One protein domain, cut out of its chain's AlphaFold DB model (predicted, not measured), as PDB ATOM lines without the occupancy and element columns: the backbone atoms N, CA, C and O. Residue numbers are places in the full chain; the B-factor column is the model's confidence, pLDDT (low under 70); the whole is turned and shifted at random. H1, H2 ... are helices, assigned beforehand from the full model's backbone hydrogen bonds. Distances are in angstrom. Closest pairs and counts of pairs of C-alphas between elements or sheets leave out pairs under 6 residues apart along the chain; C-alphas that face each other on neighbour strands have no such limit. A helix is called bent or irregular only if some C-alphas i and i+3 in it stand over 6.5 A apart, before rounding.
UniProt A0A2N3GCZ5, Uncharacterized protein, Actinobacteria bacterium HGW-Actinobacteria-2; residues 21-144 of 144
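AT A GLANCE: This is residues 21 to 144 of the 144 residues of an uncharacterized protein of Actinobacteria bacterium HGW-Actinobacteria-2 (UniProt A0A2N3GCZ5). Three short helices, H2, H4 and H7, form a row running roughly the same way, with H4 in the middle; H3 and H6, side by side, cross the row on one side. H1 packs on H2 at one end, residues 21 to 33 lie beyond it, and H5 is near H6. The printed part has 124 residues, all helix in class, with seven named helices, H1 to H7 in chain order, and no named strand. It is compact, radius of gyration of the C-alphas 15.0 A, spanning 44 by 31 by 24 A.

IN THESE COORDINATES: After residues 21 to 33, find C-alpha 34 at (79.670, 100.578, 80.868); H1 runs from there to 44, 15.9 A. H2 is 52 to 60; H3, 65 to 78, measures 19.5 A and is neither bent nor irregular, but only just: C-alphas 67 and 70 are 6.4 A apart. Next come H4, 90 to 96, H5, 100 to 105, and H6, 107 to 119, 18.5 A. H7, 132 to 142, ends at C-alpha (101.029, 123.464, 70.752).

HOW THE PARTS SIT: Start at H4, the hub. It touches H2 (C-alphas 56 and 91, 4.9 A), the same way at a shallow 33 degrees, only just short of steep. It touches H7 (93 and 132, 6.2 A) at a shallow 10 degrees. H3 and H6 touch (77 and 116, 5.9 A) at a shallow 30 degrees. H2 and H3 form a hairpin. H1 touches H2 (39 and 58, 6.5 A), about perpendicular at 74 degrees. H5 is close to H6 but not clearly touching. Every O i to N i+4 pair is within hydrogen-bond range in H2, H4, H6 and H7; the counts are 6 of 7 in H1, 7 of 10 in H3 and 1 of 2 in H5.

THE WHOLE: The farthest C-alphas, of Gly 26 and Gly 123, are 45.4 A apart. The printed part has no cut. The links H3 to H4 and H6 to H7 are long. Residue 144 alone is under 70 in pLDDT.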
ATOM      1  N   ASP A  21     100.851  96.377  88.038       92.69
ATOM      2  CA  ASP A  21     100.681  97.337  89.136       92.69
ATOM      3  C   ASP A  21     100.372  96.680  90.495       92.69
ATOM      4  O   ASP A  21     100.495  97.327  91.540       92.69
ATOM      5  N   GLY A  22     100.036  95.388  90.497       94.31
ATOM      6  CA  GLY A  22      99.720  94.611  91.692       94.31
ATOM      7  C   GLY A  22      98.396  95.002  92.352       94.31
ATOM      8  O   GLY A  22      98.218  94.714  93.535       94.31
ATOM      9  N   GLN A  23      97.498  95.690  91.641       94.25
ATOM     10  CA  GLN A  23      96.198  96.122  92.151       94.25
ATOM     11  C   GLN A  23      95.090  95.208  91.628       94.25
ATOM     12  O   GLN A  23      94.897  95.095  90.427       94.25
ATOM     13  N   ASP A  24      94.314  94.590  92.515       95.00
ATOM     14  CA  ASP A  24      93.090  93.889  92.113       95.00
ATOM     15  C   ASP A  24      91.896  94.835  92.264       95.00
ATOM     16  O   ASP A  24      91.569  95.261  93.372       95.00
ATOM     17  N   TRP A  25      91.262  95.185  91.145       95.06
ATOM     18  CA  TRP A  25      90.084  96.062  91.128       95.06
ATOM     19  C   TRP A  25      88.778  95.324  91.441       95.06
ATOM     20  O   TRP A  25      87.729  95.956  91.533       95.06
ATOM     21  N   GLY A  26      88.824  94.003  91.635       93.25
ATOM     22  CA  GLY A  26      87.621  93.205  91.813       93.25
ATOM     23  C   GLY A  26      86.832  93.037  90.511       93.25
ATOM     24  O   GLY A  26      87.254  93.435  89.423       93.25
ATOM     25  N   ASP A  27      85.699  92.350  90.611       94.19
ATOM     26  CA  ASP A  27      84.802  92.194  89.469       94.19
ATOM     27  C   ASP A  27      84.137  93.533  89.118       94.19
ATOM     28  O   ASP A  27      83.898  94.344  90.014       94.19
ATOM     29  N   PRO A  28      83.814  93.781  87.833       93.38
ATOM     30  CA  PRO A  28      83.080  94.979  87.438       93.38
ATOM     31  C   PRO A  28      81.764  95.106  88.215       93.38
ATOM     32  O   PRO A  28      80.950  94.178  88.188       93.38
ATOM     33  N   ASP A  29      81.530  96.249  88.863       92.88
ATOM     34  CA  ASP A  29      80.266  96.506  89.552       92.88
ATOM     35  C   ASP A  29      79.140  96.685  88.510       92.88
ATOM     36  O   ASP A  29      79.255  97.530  87.617       92.88
ATOM     37  N   PRO A  30      78.029  95.929  88.584       92.75
ATOM     38  CA  PRO A  30      76.893  96.114  87.681       92.75
ATOM     39  C   PRO A  30      76.258  97.514  87.734       92.75
ATOM     40  O   PRO A  30      75.549  97.890  86.800       92.75
ATOM     41  N   CYS A  31      76.478  98.267  88.815       95.00
ATOM     42  CA  CYS A  31      75.988  99.631  89.000       95.00
ATOM     43  C   CYS A  31      76.893 100.686  88.341       95.00
ATOM     44  O   CYS A  31      76.464 101.830  88.173       95.00
ATOM     45  N   ASP A  32      78.120 100.320  87.962       94.62
ATOM     46  CA  ASP A  32      79.050 101.214  87.282       94.62
ATOM     47  C   ASP A  32      78.619 101.500  85.843       94.62
ATOM     48  O   ASP A  32      77.913 100.728  85.190       94.62
ATOM     49  N   SER A  33      79.117 102.610  85.293       96.94
ATOM     50  CA  SER A  33      78.980 102.881  83.861       96.94
ATOM     51  C   SER A  33      79.603 101.761  83.017       96.94
ATOM     52  O   SER A  33      80.597 101.148  83.411       96.94
ATOM     53  N   HIS A  34      79.088 101.549  81.802       95.69
ATOM     54  CA  HIS A  34      79.670 100.578  80.868       95.69
ATOM     55  C   HIS A  34      81.172 100.792  80.644       95.69
ATOM     56  O   HIS A  34      81.912  99.820  80.542       95.69
ATOM     57  N   LEU A  35      81.627 102.049  80.598       96.44
ATOM     58  CA  LEU A  35      83.036 102.394  80.423       96.44
ATOM     59  C   LEU A  35      83.887 101.949  81.617       96.44
ATOM     60  O   LEU A  35      84.906 101.298  81.415       96.44
ATOM     61  N   ALA A  36      83.444 102.238  82.841       96.62
ATOM     62  CA  ALA A  36      84.133 101.794  84.053       96.62
ATOM     63  C   ALA A  36      84.193 100.260  84.126       96.62
ATOM     64  O   ALA A  36      85.270  99.699  84.319       96.62
ATOM     65  N   GLN A  37      83.083  99.577  83.827       97.81
ATOM     66  CA  GLN A  37      83.067  98.116  83.754       97.81
ATOM     67  C   GLN A  37      84.035  97.575  82.690       97.81
ATOM     68  O   GLN A  37      84.712  96.572  82.918       97.81
ATOM     69  N   THR A  38      84.117  98.223  81.523       97.69
ATOM     70  CA  THR A  38      85.084  97.873  80.474       97.69
ATOM     71  C   THR A  38      86.514  98.034  80.970       97.69
ATOM     72  O   THR A  38      87.288  97.091  80.837       97.69
ATOM     73  N   CYS A  39      86.857  99.157  81.600       98.12
ATOM     74  CA  CYS A  39      88.194  99.383  82.148       98.12
ATOM     75  C   CYS A  39      88.587  98.311  83.171       98.12
ATOM     76  O   CYS A  39      89.690  97.777  83.084       98.12
ATOM     77  N   THR A  40      87.680  97.926  84.074       97.56
ATOM     78  CA  THR A  40      87.925  96.848  85.048       97.56
ATOM     79  C   THR A  40      88.181  95.503  84.368       97.56
ATOM     80  O   THR A  40      89.103  94.780  84.743       97.56
ATOM     81  N   ARG A  41      87.426  95.162  83.312       97.94
ATOM     82  CA  ARG A  41      87.689  93.938  82.531       97.94
ATOM     83  C   ARG A  41      89.037  93.994  81.810       97.94
ATOM     84  O   ARG A  41      89.774  93.012  81.827       97.94
ATOM     85  N   LEU A  42      89.366  95.127  81.189       98.00
ATOM     86  CA  LEU A  42      90.617  95.304  80.445       98.00
ATOM     87  C   LEU A  42      91.843  95.334  81.351       98.00
ATOM     88  O   LEU A  42      92.899  94.852  80.957       98.00
ATOM     89  N   HIS A  43      91.707  95.824  82.580       97.38
ATOM     90  CA  HIS A  43      92.785  95.824  83.565       97.38
ATOM     91  C   HIS A  43      93.297  94.405  83.880       97.38
ATOM     92  O   HIS A  43      94.498  94.216  84.076       97.38
ATOM     93  N   ARG A  44      92.406  93.406  83.799       96.38
ATOM     94  CA  ARG A  44      92.687  91.966  83.960       96.38
ATOM     95  C   ARG A  44      93.015  91.228  82.666       96.38
ATOM     96  O   ARG A  44      93.542  90.117  82.711       96.38
ATOM     97  N   LYS A  45      92.681  91.802  81.511       96.56
ATOM     98  CA  LYS A  45      92.991  91.206  80.210       96.56
ATOM     99  C   LYS A  45      94.510  91.209  80.011       96.56
ATOM    100  O   LYS A  45      95.191  92.169  80.374       96.56
ATOM    101  N   GLN A  46      95.059  90.133  79.448       95.94
ATOM    102  CA  GLN A  46      96.481  90.105  79.113       95.94
ATOM    103  C   GLN A  46      96.769  91.168  78.060       95.94
ATOM    104  O   GLN A  46      96.064  91.268  77.060       95.94
ATOM    105  N   ILE A  47      97.843  91.931  78.250       95.50
ATOM    106  CA  ILE A  47      98.189  93.034  77.344       95.50
ATOM    107  C   ILE A  47      98.504  92.518  75.935       95.50
ATOM    108  O   ILE A  47      98.285  93.219  74.955       95.50
ATOM    109  N   ALA A  48      98.986  91.278  75.820       93.69
ATOM    110  CA  ALA A  48      99.227  90.628  74.533       93.69
ATOM    111  C   ALA A  48      97.947  90.420  73.699       93.69
ATOM    112  O   ALA A  48      98.043  90.323  72.479       93.69
ATOM    113  N   ASP A  49      96.779  90.386  74.347       95.38
ATOM    114  CA  ASP A  49      95.482  90.170  73.701       95.38
ATOM    115  C   ASP A  49      94.729  91.482  73.432       95.38
ATOM    116  O   ASP A  49      93.579  91.446  72.990       95.38
ATOM    117  N   PHE A  50      95.326  92.637  73.750       96.44
ATOM    118  CA  PHE A  50      94.709  93.934  73.478       96.44
ATOM    119  C   PHE A  50      94.626  94.171  71.974       96.44
ATOM    120  O   PHE A  50      95.618  94.028  71.255       96.44
ATOM    121  N   ASP A  51      93.453  94.593  71.518       95.56
ATOM    122  CA  ASP A  51      93.289  95.152  70.183       95.56
ATOM    123  C   ASP A  51      93.455  96.686  70.187       95.56
ATOM    124  O   ASP A  51      93.840  97.312  71.183       95.56
ATOM    125  N   ASP A  52      93.214  97.300  69.027       96.12
ATOM    126  CA  ASP A  52      93.327  98.748  68.860       96.12
ATOM    127  C   ASP A  52      92.288  99.505  69.714       96.12
ATOM    128  O   ASP A  52      92.573 100.614  70.174       96.12
ATOM    129  N   GLU A  53      91.109  98.917  69.954       96.94
ATOM    130  CA  GLU A  53      90.037  99.520  70.750       96.94
ATOM    131  C   GLU A  53      90.352  99.452  72.244       96.94
ATOM    132  O   GLU A  53      90.228 100.458  72.943       96.94
ATOM    133  N   ASP A  54      90.849  98.317  72.730       97.81
ATOM    134  CA  ASP A  54      91.275  98.161  74.119       97.81
ATOM    135  C   ASP A  54      92.362  99.180  74.482       97.81
ATOM    136  O   ASP A  54      92.296  99.849  75.520       97.81
ATOM    137  N   LEU A  55      93.354  99.340  73.594       97.25
ATOM    138  CA  LEU A  55      94.395 100.355  73.737       97.25
ATOM    139  C   LEU A  55      93.792 101.758  73.749       97.25
ATOM    140  O   LEU A  55      94.124 102.555  74.630       97.25
ATOM    141  N   ARG A  56      92.894 102.064  72.805       97.25
ATOM    142  CA  ARG A  56      92.248 103.377  72.697       97.25
ATOM    143  C   ARG A  56      91.456 103.716  73.957       97.25
ATOM    144  O   ARG A  56      91.579 104.834  74.460       97.25
ATOM    145  N   VAL A  57      90.665 102.775  74.470       97.62
ATOM    146  CA  VAL A  57      89.855 102.943  75.682       97.62
ATOM    147  C   VAL A  57      90.757 103.210  76.879       97.62
ATOM    148  O   VAL A  57      90.602 104.238  77.535       97.62
ATOM    149  N   MET A  58      91.729 102.337  77.144       98.06
ATOM    150  CA  MET A  58      92.555 102.438  78.350       98.06
ATOM    151  C   MET A  58      93.456 103.679  78.329       98.06
ATOM    152  O   MET A  58      93.521 104.401  79.325       98.06
ATOM    153  N   VAL A  59      94.073 103.997  77.182       97.50
ATOM    154  CA  VAL A  59      94.850 105.238  77.005       97.50
ATOM    155  C   VAL A  59      93.953 106.464  77.154       97.50
ATOM    156  O   VAL A  59      94.308 107.391  77.879       97.50
ATOM    157  N   GLY A  60      92.770 106.460  76.533       95.75
ATOM    158  CA  GLY A  60      91.815 107.565  76.620       95.75
ATOM    159  C   GLY A  60      91.276 107.809  78.033       95.75
ATOM    160  O   GLY A  60      90.888 108.930  78.347       95.75
ATOM    161  N   GLN A  61      91.274 106.787  78.893       96.88
ATOM    162  CA  GLN A  61      90.931 106.907  80.315       96.88
ATOM    163  C   GLN A  61      92.129 107.240  81.214       96.88
ATOM    164  O   GLN A  61      91.961 107.405  82.420       96.88
ATOM    165  N   GLY A  62      93.342 107.345  80.665       96.75
ATOM    166  CA  GLY A  62      94.535 107.609  81.467       96.75
ATOM    167  C   GLY A  62      95.027 106.401  82.273       96.75
ATOM    168  O   GLY A  62      95.783 106.575  83.228       96.75
ATOM    169  N   ILE A  63      94.611 105.181  81.924       97.19
ATOM    170  CA  ILE A  63      94.906 103.964  82.689       97.19
ATOM    171  C   ILE A  63      96.117 103.251  82.087       97.19
ATOM    172  O   ILE A  63      96.205 103.040  80.880       97.19
ATOM    173  N   GLY A  64      97.071 102.859  82.937       95.88
ATOM    174  CA  GLY A  64      98.222 102.053  82.517       95.88
ATOM    175  C   GLY A  64      99.166 102.755  81.533       95.88
ATOM    176  O   GLY A  64      99.878 102.078  80.791       95.88
ATOM    177  N   LEU A  65      99.195 104.095  81.506       96.25
ATOM    178  CA  LEU A  65      99.867 104.872  80.453       96.25
ATOM    179  C   LEU A  65     101.352 104.533  80.270       96.25
ATOM    180  O   LEU A  65     101.826 104.468  79.139       96.25
ATOM    181  N   THR A  66     102.091 104.274  81.353       93.25
ATOM    182  CA  THR A  66     103.513 103.887  81.285       93.25
ATOM    183  C   THR A  66     103.734 102.606  80.477       93.25
ATOM    184  O   THR A  66     104.775 102.445  79.846       93.25
ATOM    185  N   THR A  67     102.753 101.702  80.474       94.50
ATOM    186  CA  THR A  67     102.817 100.430  79.750       94.50
ATOM    187  C   THR A  67     102.174 100.535  78.371       94.50
ATOM    188  O   THR A  67     102.732 100.045  77.392       94.50
ATOM    189  N   LEU A  68     101.008 101.179  78.279       96.50
ATOM    190  CA  LEU A  68     100.176 101.138  77.077       96.50
ATOM    191  C   LEU A  68     100.548 102.183  76.025       96.50
ATOM    192  O   LEU A  68     100.437 101.901  74.835       96.50
ATOM    193  N   VAL A  69     101.033 103.364  76.413       97.44
ATOM    194  CA  VAL A  69     101.385 104.409  75.438       97.44
ATOM    195  C   VAL A  69     102.544 104.000  74.524       97.44
ATOM    196  O   VAL A  69     102.425 104.227  73.319       97.44
ATOM    197  N   PRO A  70     103.627 103.341  74.990       96.25
ATOM    198  CA  PRO A  70     104.647 102.801  74.086       96.25
ATOM    199  C   PRO A  70     104.088 101.807  73.050       96.25
ATOM    200  O   PRO A  70     104.515 101.807  71.890       96.25
ATOM    201  N   LEU A  71     103.119 100.978  73.452       95.81
ATOM    202  CA  LEU A  71     102.467 100.003  72.573       95.81
ATOM    203  C   LEU A  71     101.577 100.704  71.547       95.81
ATOM    204  O   LEU A  71     101.755 100.495  70.348       95.81
ATOM    205  N   ALA A  72     100.695 101.593  72.006       96.94
ATOM    206  CA  ALA A  72      99.833 102.401  71.151       96.94
ATOM    207  C   ALA A  72     100.646 103.253  70.164       96.94
ATOM    208  O   ALA A  72     100.318 103.291  68.982       96.94
ATOM    209  N   THR A  73     101.765 103.844  70.604       97.88
ATOM    210  CA  THR A  73     102.709 104.569  69.734       97.88
ATOM    211  C   THR A  73     103.226 103.661  68.618       97.88
ATOM    212  O   THR A  73     103.182 104.018  67.446       97.88
ATOM    213  N   SER A  74     103.647 102.443  68.963       96.88
ATOM    214  CA  SER A  74     104.135 101.470  67.979       96.88
ATOM    215  C   SER A  74     103.037 101.013  67.007       96.88
ATOM    216  O   SER A  74     103.331 100.669  65.861       96.88
ATOM    217  N   VAL A  75     101.772 100.986  67.441       96.94
ATOM    218  CA  VAL A  75     100.624 100.713  66.566       96.94
ATOM    219  C   VAL A  75     100.431 101.850  65.568       96.94
ATOM    220  O   VAL A  75     100.404 101.574  64.370       96.94
ATOM    221  N   VAL A  76     100.354 103.103  66.029       97.25
ATOM    222  CA  VAL A  76     100.096 104.255  65.145       97.25
ATOM    223  C   VAL A  76     101.264 104.560  64.205       97.25
ATOM    224  O   VAL A  76     101.043 105.052  63.110       97.25
ATOM    225  N   GLU A  77     102.498 104.187  64.549       97.19
ATOM    226  CA  GLU A  77     103.627 104.249  63.606       97.19
ATOM    227  C   GLU A  77     103.462 103.315  62.405       97.19
ATOM    228  O   GLU A  77     103.884 103.644  61.299       97.19
ATOM    229  N   ARG A  78     102.859 102.139  62.610       96.81
ATOM    230  CA  ARG A  78     102.608 101.170  61.532       96.81
ATOM    231  C   ARG A  78     101.285 101.425  60.821       96.81
ATOM    232  O   ARG A  78     101.172 101.163  59.628       96.81
ATOM    233  N   ARG A  79     100.273 101.864  61.569       95.50
ATOM    234  CA  ARG A  79      98.899 102.099  61.115       95.50
ATOM    235  C   ARG A  79      98.392 103.418  61.717       95.50
ATOM    236  O   ARG A  79      97.672 103.378  62.714       95.50
ATOM    237  N   PRO A  80      98.746 104.579  61.131       94.38
ATOM    238  CA  PRO A  80      98.389 105.894  61.682       94.38
ATOM    239  C   PRO A  80      96.886 106.097  61.888       94.38
ATOM    240  O   PRO A  80      96.475 106.757  62.840       94.38
ATOM    241  N   LEU A  81      96.071 105.478  61.029       93.38
ATOM    242  CA  LEU A  81      94.611 105.545  61.073       93.38
ATOM    243  C   LEU A  81      93.955 104.395  61.855       93.38
ATOM    244  O   LEU A  81      92.771 104.143  61.668       93.38
ATOM    245  N   ALA A  82      94.680 103.702  62.743       94.06
ATOM    246  CA  ALA A  82      94.085 102.684  63.613       94.06
ATOM    247  C   ALA A  82      92.886 103.255  64.402       94.06
ATOM    248  O   ALA A  82      93.025 104.194  65.195       94.06
ATOM    249  N   SER A  83      91.702 102.697  64.141       86.00
ATOM    250  CA  SER A  83      90.412 103.242  64.585       86.00
ATOM    251  C   SER A  83      89.918 102.681  65.916       86.00
ATOM    252  O   SER A  83      89.089 103.315  66.566       86.00
ATOM    253  N   GLY A  84      90.369 101.480  66.296       82.44
ATOM    254  CA  GLY A  84      89.586 100.651  67.216       82.44
ATOM    255  C   GLY A  84      88.180 100.433  66.646       82.44
ATOM    256  O   GLY A  84      88.041 100.176  65.448       82.44
ATOM    257  N   ASP A  85      87.163 100.662  67.472       85.94
ATOM    258  CA  ASP A  85      85.745 100.541  67.103       85.94
ATOM    259  C   ASP A  85      85.083 101.898  66.787       85.94
ATOM    260  O   ASP A  85      83.859 102.002  66.681       85.94
ATOM    261  N   LEU A  86      85.880 102.968  66.660       87.25
ATOM    262  CA  LEU A  86      85.398 104.319  66.369       87.25
ATOM    263  C   LEU A  86      85.684 104.730  64.915       87.25
ATOM    264  O   LEU A  86      85.289 104.059  63.966       87.25
ATOM    265  N   TYR A  87      86.316 105.886  64.732       87.94
ATOM    266  CA  TYR A  87      86.616 106.490  63.442       87.94
ATOM    267  C   TYR A  87      88.112 106.352  63.110       87.94
ATOM    268  O   TYR A  87      88.920 106.183  64.032       87.94
ATOM    269  N   PRO A  88      88.502 106.453  61.823       91.56
ATOM    270  CA  PRO A  88      89.902 106.430  61.392       91.56
ATOM    271  C   PRO A  88      90.816 107.309  62.249       91.56
ATOM    272  O   PRO A  88      90.602 108.510  62.398       91.56
ATOM    273  N   GLY A  89      91.833 106.683  62.846       93.50
ATOM    274  CA  GLY A  89      92.837 107.341  63.688       93.50
ATOM    275  C   GLY A  89      92.384 107.699  65.107       93.50
ATOM    276  O   GLY A  89      93.064 108.472  65.786       93.50
ATOM    277  N   ALA A  90      91.285 107.130  65.608       94.00
ATOM    278  CA  ALA A  90      90.845 107.369  66.983       94.00
ATOM    279  C   ALA A  90      91.876 106.938  68.049       94.00
ATOM    280  O   ALA A  90      91.923 107.547  69.119       94.00
ATOM    281  N   LEU A  91      92.742 105.951  67.774       96.31
ATOM    282  CA  LEU A  91      93.846 105.613  68.682       96.31
ATOM    283  C   LEU A  91      94.882 106.744  68.763       96.31
ATOM    284  O   LEU A  91      95.320 107.108  69.856       96.31
ATOM    285  N   LEU A  92      95.233 107.351  67.625       96.38
ATOM    286  CA  LEU A  92      96.100 108.528  67.604       96.38
ATOM    287  C   LEU A  92      95.431 109.715  68.307       96.38
ATOM    288  O   LEU A  92      96.086 110.402  69.088       96.38
ATOM    289  N   ALA A  93      94.124 109.913  68.101       94.94
ATOM    290  CA  ALA A  93      93.353 110.930  68.815       94.94
ATOM    291  C   ALA A  93      93.434 110.752  70.342       94.94
ATOM    292  O   ALA A  93      93.567 111.735  71.069       94.94
ATOM    293  N   ALA A  94      93.370 109.510  70.835       95.75
ATOM    294  CA  ALA A  94      93.505 109.211  72.260       95.75
ATOM    295  C   ALA A  94      94.905 109.557  72.793       95.75
ATOM    296  O   ALA A  94      95.017 110.116  73.882       95.75
ATOM    297  N   LEU A  95      95.960 109.289  72.013       96.62
ATOM    298  CA  LEU A  95      97.335 109.652  72.368       96.62
ATOM    299  C   LEU A  95      97.515 111.170  72.455       96.62
ATOM    300  O   LEU A  95      97.923 111.680  73.492       96.62
ATOM    301  N   ILE A  96      97.186 111.915  71.400       95.38
ATOM    302  CA  ILE A  96      97.444 113.366  71.359       95.38
ATOM    303  C   ILE A  96      96.624 114.154  72.393       95.38
ATOM    304  O   ILE A  96      97.001 115.257  72.770       95.38
ATOM    305  N   ARG A  97      95.526 113.576  72.899       94.38
ATOM    306  CA  ARG A  97      94.710 114.147  73.984       94.38
ATOM    307  C   ARG A  97      95.271 113.894  75.383       94.38
ATOM    308  O   ARG A  97      94.705 114.402  76.352       94.38
ATOM    309  N   LEU A  98      96.352 113.123  75.518       95.38
ATOM    310  CA  LEU A  98      97.021 112.959  76.805       95.38
ATOM    311  C   LEU A  98      97.510 114.316  77.338       95.38
ATOM    312  O   LEU A  98      97.942 115.165  76.554       95.38
ATOM    313  N   PRO A  99      97.490 114.535  78.668       91.69
ATOM    314  CA  PRO A  99      97.917 115.801  79.251       91.69
ATOM    315  C   PRO A  99      99.358 116.151  78.865       91.69
ATOM    316  O   PRO A  99     100.233 115.288  78.916       91.69
ATOM    317  N   GLY A 100      99.652 117.429  78.598       88.19
ATOM    318  CA  GLY A 100     101.012 117.872  78.243       88.19
ATOM    319  C   GLY A 100     102.092 117.473  79.264       88.19
ATOM    320  O   GLY A 100     103.225 117.172  78.893       88.19
ATOM    321  N   GLY A 101     101.729 117.362  80.549       91.31
ATOM    322  CA  GLY A 101     102.625 116.863  81.598       91.31
ATOM    323  C   GLY A 101     103.088 115.413  81.398       91.31
ATOM    324  O   GLY A 101     104.193 115.075  81.819       91.31
ATOM    325  N   TYR A 102     102.292 114.573  80.726       93.88
ATOM    326  CA  TYR A 102     102.703 113.224  80.333       93.88
ATOM    327  C   TYR A 102     103.837 113.288  79.303       93.88
ATOM    328  O   TYR A 102     104.877 112.656  79.486       93.88
ATOM    329  N   TRP A 103     103.666 114.097  78.254       94.06
ATOM    330  CA  TRP A 103     104.641 114.233  77.169       94.06
ATOM    331  C   TRP A 103     105.954 114.869  77.617       94.06
ATOM    332  O   TRP A 103     107.019 114.421  77.196       94.06
ATOM    333  N   ALA A 104     105.900 115.827  78.545       91.38
ATOM    334  CA  ALA A 104     107.093 116.408  79.160       91.38
ATOM    335  C   ALA A 104     107.980 115.360  79.865       91.38
ATOM    336  O   ALA A 104     109.195 115.529  79.942       91.38
ATOM    337  N   GLN A 105     107.388 114.265  80.355       93.00
ATOM    338  CA  GLN A 105     108.102 113.161  81.008       93.00
ATOM    339  C   GLN A 105     108.504 112.040  80.035       93.00
ATOM    340  O   GLN A 105     109.301 111.179  80.395       93.00
ATOM    341  N   HIS A 106     107.979 112.045  78.805       94.75
ATOM    342  CA  HIS A 106     108.154 110.980  77.812       94.75
ATOM    343  C   HIS A 106     108.528 111.558  76.438       94.75
ATOM    344  O   HIS A 106     107.895 111.258  75.424       94.75
ATOM    345  N   ILE A 107     109.570 112.395  76.405       94.50
ATOM    346  CA  ILE A 107     109.977 113.172  75.219       94.50
ATOM    347  C   ILE A 107     110.235 112.275  73.998       94.50
ATOM    348  O   ILE A 107     109.820 112.609  72.892       94.50
ATOM    349  N   GLU A 108     110.866 111.113  74.180       94.75
ATOM    350  CA  GLU A 108     111.145 110.186  73.073       94.75
ATOM    351  C   GLU A 108     109.864 109.645  72.420       94.75
ATOM    352  O   GLU A 108     109.773 109.564  71.194       94.75
ATOM    353  N   LEU A 109     108.847 109.313  73.223       95.69
ATOM    354  CA  LEU A 109     107.540 108.893  72.709       95.69
ATOM    355  C   LEU A 109     106.813 110.066  72.057       95.69
ATOM    356  O   LEU A 109     106.203 109.893  71.006       95.69
ATOM    357  N   HIS A 110     106.926 111.260  72.642       95.75
ATOM    358  CA  HIS A 110     106.317 112.461  72.090       95.75
ATOM    359  C   HIS A 110     106.815 112.740  70.666       95.75
ATOM    360  O   HIS A 110     106.007 112.894  69.755       95.75
ATOM    361  N   VAL A 111     108.135 112.701  70.444       95.88
ATOM    362  CA  VAL A 111     108.743 112.897  69.115       95.88
ATOM    363  C   VAL A 111     108.204 111.895  68.092       95.88
ATOM    364  O   VAL A 111     107.904 112.274  66.959       95.88
ATOM    365  N   ARG A 112     108.038 110.628  68.485       97.12
ATOM    366  CA  ARG A 112     107.494 109.574  67.616       97.12
ATOM    367  C   ARG A 112     106.042 109.852  67.230       97.12
ATOM    368  O   ARG A 112     105.706 109.810  66.050       97.12
ATOM    369  N   VAL A 113     105.196 110.206  68.198       96.69
ATOM    370  CA  VAL A 113     103.786 110.542  67.935       96.69
ATOM    371  C   VAL A 113     103.665 111.806  67.079       96.69
ATOM    372  O   VAL A 113     102.871 111.823  66.139       96.69
ATOM    373  N   VAL A 114     104.498 112.827  67.317       96.12
ATOM    374  CA  VAL A 114     104.569 114.029  66.467       96.12
ATOM    375  C   VAL A 114     104.958 113.669  65.033       96.12
ATOM    376  O   VAL A 114     104.365 114.189  64.089       96.12
ATOM    377  N   ALA A 115     105.931 112.774  64.844       96.31
ATOM    378  CA  ALA A 115     106.344 112.336  63.513       96.31
ATOM    379  C   ALA A 115     105.200 111.641  62.758       96.31
ATOM    380  O   ALA A 115     104.970 111.957  61.592       96.31
ATOM    381  N   VAL A 116     104.446 110.765  63.432       96.25
ATOM    382  CA  VAL A 116     103.250 110.125  62.859       96.25
ATOM    383  C   VAL A 116     102.196 111.169  62.496       96.25
ATOM    384  O   VAL A 116     101.729 111.193  61.361       96.25
ATOM    385  N   ALA A 117     101.866 112.073  63.421       94.44
ATOM    386  CA  ALA A 117     100.879 113.129  63.209       94.44
ATOM    387  C   ALA A 117     101.209 114.023  62.002       94.44
ATOM    388  O   ALA A 117     100.321 114.362  61.227       94.44
ATOM    389  N   ARG A 118     102.486 114.380  61.817       93.69
ATOM    390  CA  ARG A 118     102.950 115.200  60.683       93.69
ATOM    391  C   ARG A 118     102.927 114.467  59.342       93.69
ATOM    392  O   ARG A 118     102.924 115.126  58.308       93.69
ATOM    393  N   ALA A 119     102.960 113.138  59.356       93.38
ATOM    394  CA  ALA A 119     102.937 112.321  58.147       93.38
ATOM    395  C   ALA A 119     101.514 112.052  57.627       93.38
ATOM    396  O   ALA A 119     101.367 111.560  56.511       93.38
ATOM    397  N   ILE A 120     100.480 112.357  58.418       92.31
ATOM    398  CA  ILE A 120      99.084 112.191  58.010       92.31
ATOM    399  C   ILE A 120      98.711 113.266  56.987       92.31
ATOM    400  O   ILE A 120      98.877 114.462  57.231       92.31
ATOM    401  N   ASP A 121      98.142 112.831  55.863       90.31
ATOM    402  CA  ASP A 121      97.489 113.732  54.922       90.31
ATOM    403  C   ASP A 121      96.158 114.212  55.517       90.31
ATOM    404  O   ASP A 121      95.164 113.492  55.551       90.31
ATOM    405  N   LEU A 122      96.129 115.452  56.007       85.00
ATOM    406  CA  LEU A 122      94.919 116.055  56.575       85.00
ATOM    407  C   LEU A 122      93.826 116.329  55.523       85.00
ATOM    408  O   LEU A 122      92.721 116.724  55.898       85.00
ATOM    409  N   GLY A 123      94.131 116.173  54.229       85.50
ATOM    410  CA  GLY A 123      93.170 116.222  53.129       85.50
ATOM    411  C   GLY A 123      92.538 114.870  52.789       85.50
ATOM    412  O   GLY A 123      91.696 114.825  51.889       85.50
ATOM    413  N   ASP A 124      92.923 113.792  53.478       86.56
ATOM    414  CA  ASP A 124      92.417 112.446  53.222       86.56
ATOM    415  C   ASP A 124      90.884 112.379  53.417       86.56
ATOM    416  O   ASP A 124      90.377 112.739  54.489       86.56
ATOM    417  N   PRO A 125      90.111 111.926  52.409       85.06
ATOM    418  CA  PRO A 125      88.664 111.782  52.529       85.06
ATOM    419  C   PRO A 125      88.229 110.789  53.616       85.06
ATOM    420  O   PRO A 125      87.117 110.933  54.121       85.06
ATOM    421  N   GLU A 126      89.061 109.824  54.021       83.19
ATOM    422  CA  GLU A 126      88.758 108.925  55.147       83.19
ATOM    423  C   GLU A 126      88.674 109.672  56.486       83.19
ATOM    424  O   GLU A 126      88.004 109.223  57.416       83.19
ATOM    425  N   LEU A 127      89.309 110.845  56.580       82.56
ATOM    426  CA  LEU A 127      89.241 111.714  57.752       82.56
ATOM    427  C   LEU A 127      88.053 112.677  57.712       82.56
ATOM    428  O   LEU A 127      87.773 113.343  58.717       82.56
ATOM    429  N   ALA A 128      87.344 112.772  56.584       81.12
ATOM    430  CA  ALA A 128      86.225 113.687  56.429       81.12
ATOM    431  C   ALA A 128      85.100 113.348  57.421       81.12
ATOM    432  O   ALA A 128      84.598 112.229  57.473       81.12
ATOM    433  N   GLY A 129      84.688 114.338  58.218       75.81
ATOM    434  CA  GLY A 129      83.663 114.157  59.254       75.81
ATOM    435  C   GLY A 129      84.189 113.604  60.582       75.81
ATOM    436  O   GLY A 129      83.398 113.421  61.504       75.81
ATOM    437  N   THR A 130      85.500 113.380  60.707       81.50
ATOM    438  CA  THR A 130      86.153 113.113  61.994       81.50
ATOM    439  C   THR A 130      86.713 114.403  62.593       81.50
ATOM    440  O   THR A 130      87.170 115.296  61.874       81.50
ATOM    441  N   ASP A 131      86.768 114.480  63.921       82.06
ATOM    442  CA  ASP A 131      87.446 115.586  64.610       82.06
ATOM    443  C   ASP A 131      88.980 115.437  64.603       82.06
ATOM    444  O   ASP A 131      89.685 116.295  65.146       82.06
ATOM    445  N   LEU A 132      89.531 114.364  64.015       85.88
ATOM    446  CA  LEU A 132      90.965 114.079  64.066       85.88
ATOM    447  C   LEU A 132      91.781 115.167  63.370       85.88
ATOM    448  O   LEU A 132      92.753 115.644  63.945       85.88
ATOM    449  N   ALA A 133      91.371 115.608  62.177       85.62
ATOM    450  CA  ALA A 133      92.125 116.607  61.420       85.62
ATOM    451  C   ALA A 133      92.223 117.954  62.161       85.62
ATOM    452  O   ALA A 133      93.277 118.593  62.169       85.62
ATOM    453  N   VAL A 134      91.136 118.366  62.823       85.25
ATOM    454  CA  VAL A 134      91.113 119.573  63.664       85.25
ATOM    455  C   VAL A 134      91.969 119.365  64.912       85.25
ATOM    456  O   VAL A 134      92.814 120.203  65.215       85.25
ATOM    457  N   THR A 135      91.803 118.225  65.593       88.88
ATOM    458  CA  THR A 135      92.561 117.899  66.812       88.88
ATOM    459  C   THR A 135      94.068 117.880  66.537       88.88
ATOM    460  O   THR A 135      94.833 118.472  67.293       88.88
ATOM    461  N   LEU A 136      94.502 117.254  65.437       89.62
ATOM    462  CA  LEU A 136      95.910 117.187  65.042       89.62
ATOM    463  C   LEU A 136      96.491 118.568  64.758       89.62
ATOM    464  O   LEU A 136      97.622 118.833  65.148       89.62
ATOM    465  N   ARG A 137      95.729 119.454  64.106       86.56
ATOM    466  CA  ARG A 137      96.195 120.811  63.808       86.56
ATOM    467  C   ARG A 137      96.474 121.596  65.086       86.56
ATOM    468  O   ARG A 137      97.587 122.080  65.246       86.56
ATOM    469  N   CYS A 138      95.506 121.650  66.002       88.06
ATOM    470  CA  CYS A 138      95.677 122.342  67.283       88.06
ATOM    471  C   CYS A 138      96.831 121.739  68.091       88.06
ATOM    472  O   CYS A 138      97.686 122.456  68.598       88.06
ATOM    473  N   TRP A 139      96.904 120.409  68.151       90.94
ATOM    474  CA  TRP A 139      97.949 119.730  68.906       90.94
ATOM    475  C   TRP A 139      99.354 119.961  68.331       90.94
ATOM    476  O   TRP A 139     100.299 120.170  69.090       90.94
ATOM    477  N   LEU A 140      99.517 119.962  67.002       88.62
ATOM    478  CA  LEU A 140     100.807 120.225  66.355       88.62
ATOM    479  C   LEU A 140     101.282 121.669  66.542       88.62
ATOM    480  O   LEU A 140     102.490 121.886  66.591       88.62
ATOM    481  N   GLU A 141     100.364 122.633  66.644       87.06
ATOM    482  CA  GLU A 141     100.684 124.035  66.950       87.06
ATOM    483  C   GLU A 141     101.191 124.199  68.390       87.06
ATOM    484  O   GLU A 141     102.128 124.955  68.627       87.06
ATOM    485  N   GLU A 142     100.615 123.460  69.341       81.44
ATOM    486  CA  GLU A 142     101.029 123.464  70.752       81.44
ATOM    487  C   GLU A 142     102.299 122.637  71.017       81.44
ATOM    488  O   GLU A 142     102.991 122.858  72.012       81.44
ATOM    489  N   SER A 143     102.603 121.678  70.139       73.75
ATOM    490  CA  SER A 143     103.736 120.748  70.269       73.75
ATOM    491  C   SER A 143     104.992 121.186  69.498       73.75
ATOM    492  O   SER A 143     105.963 120.422  69.443       73.75
ATOM    493  N   ALA A 144     104.967 122.364  68.865       58.84
ATOM    494  CA  ALA A 144     106.072 122.961  68.105       58.84
ATOM    495  C   ALA A 144     106.905 123.926  68.961       58.84
ATOM    496  O   ALA A 144     108.145 123.914  68.777       58.84
TER     497      ALA A 144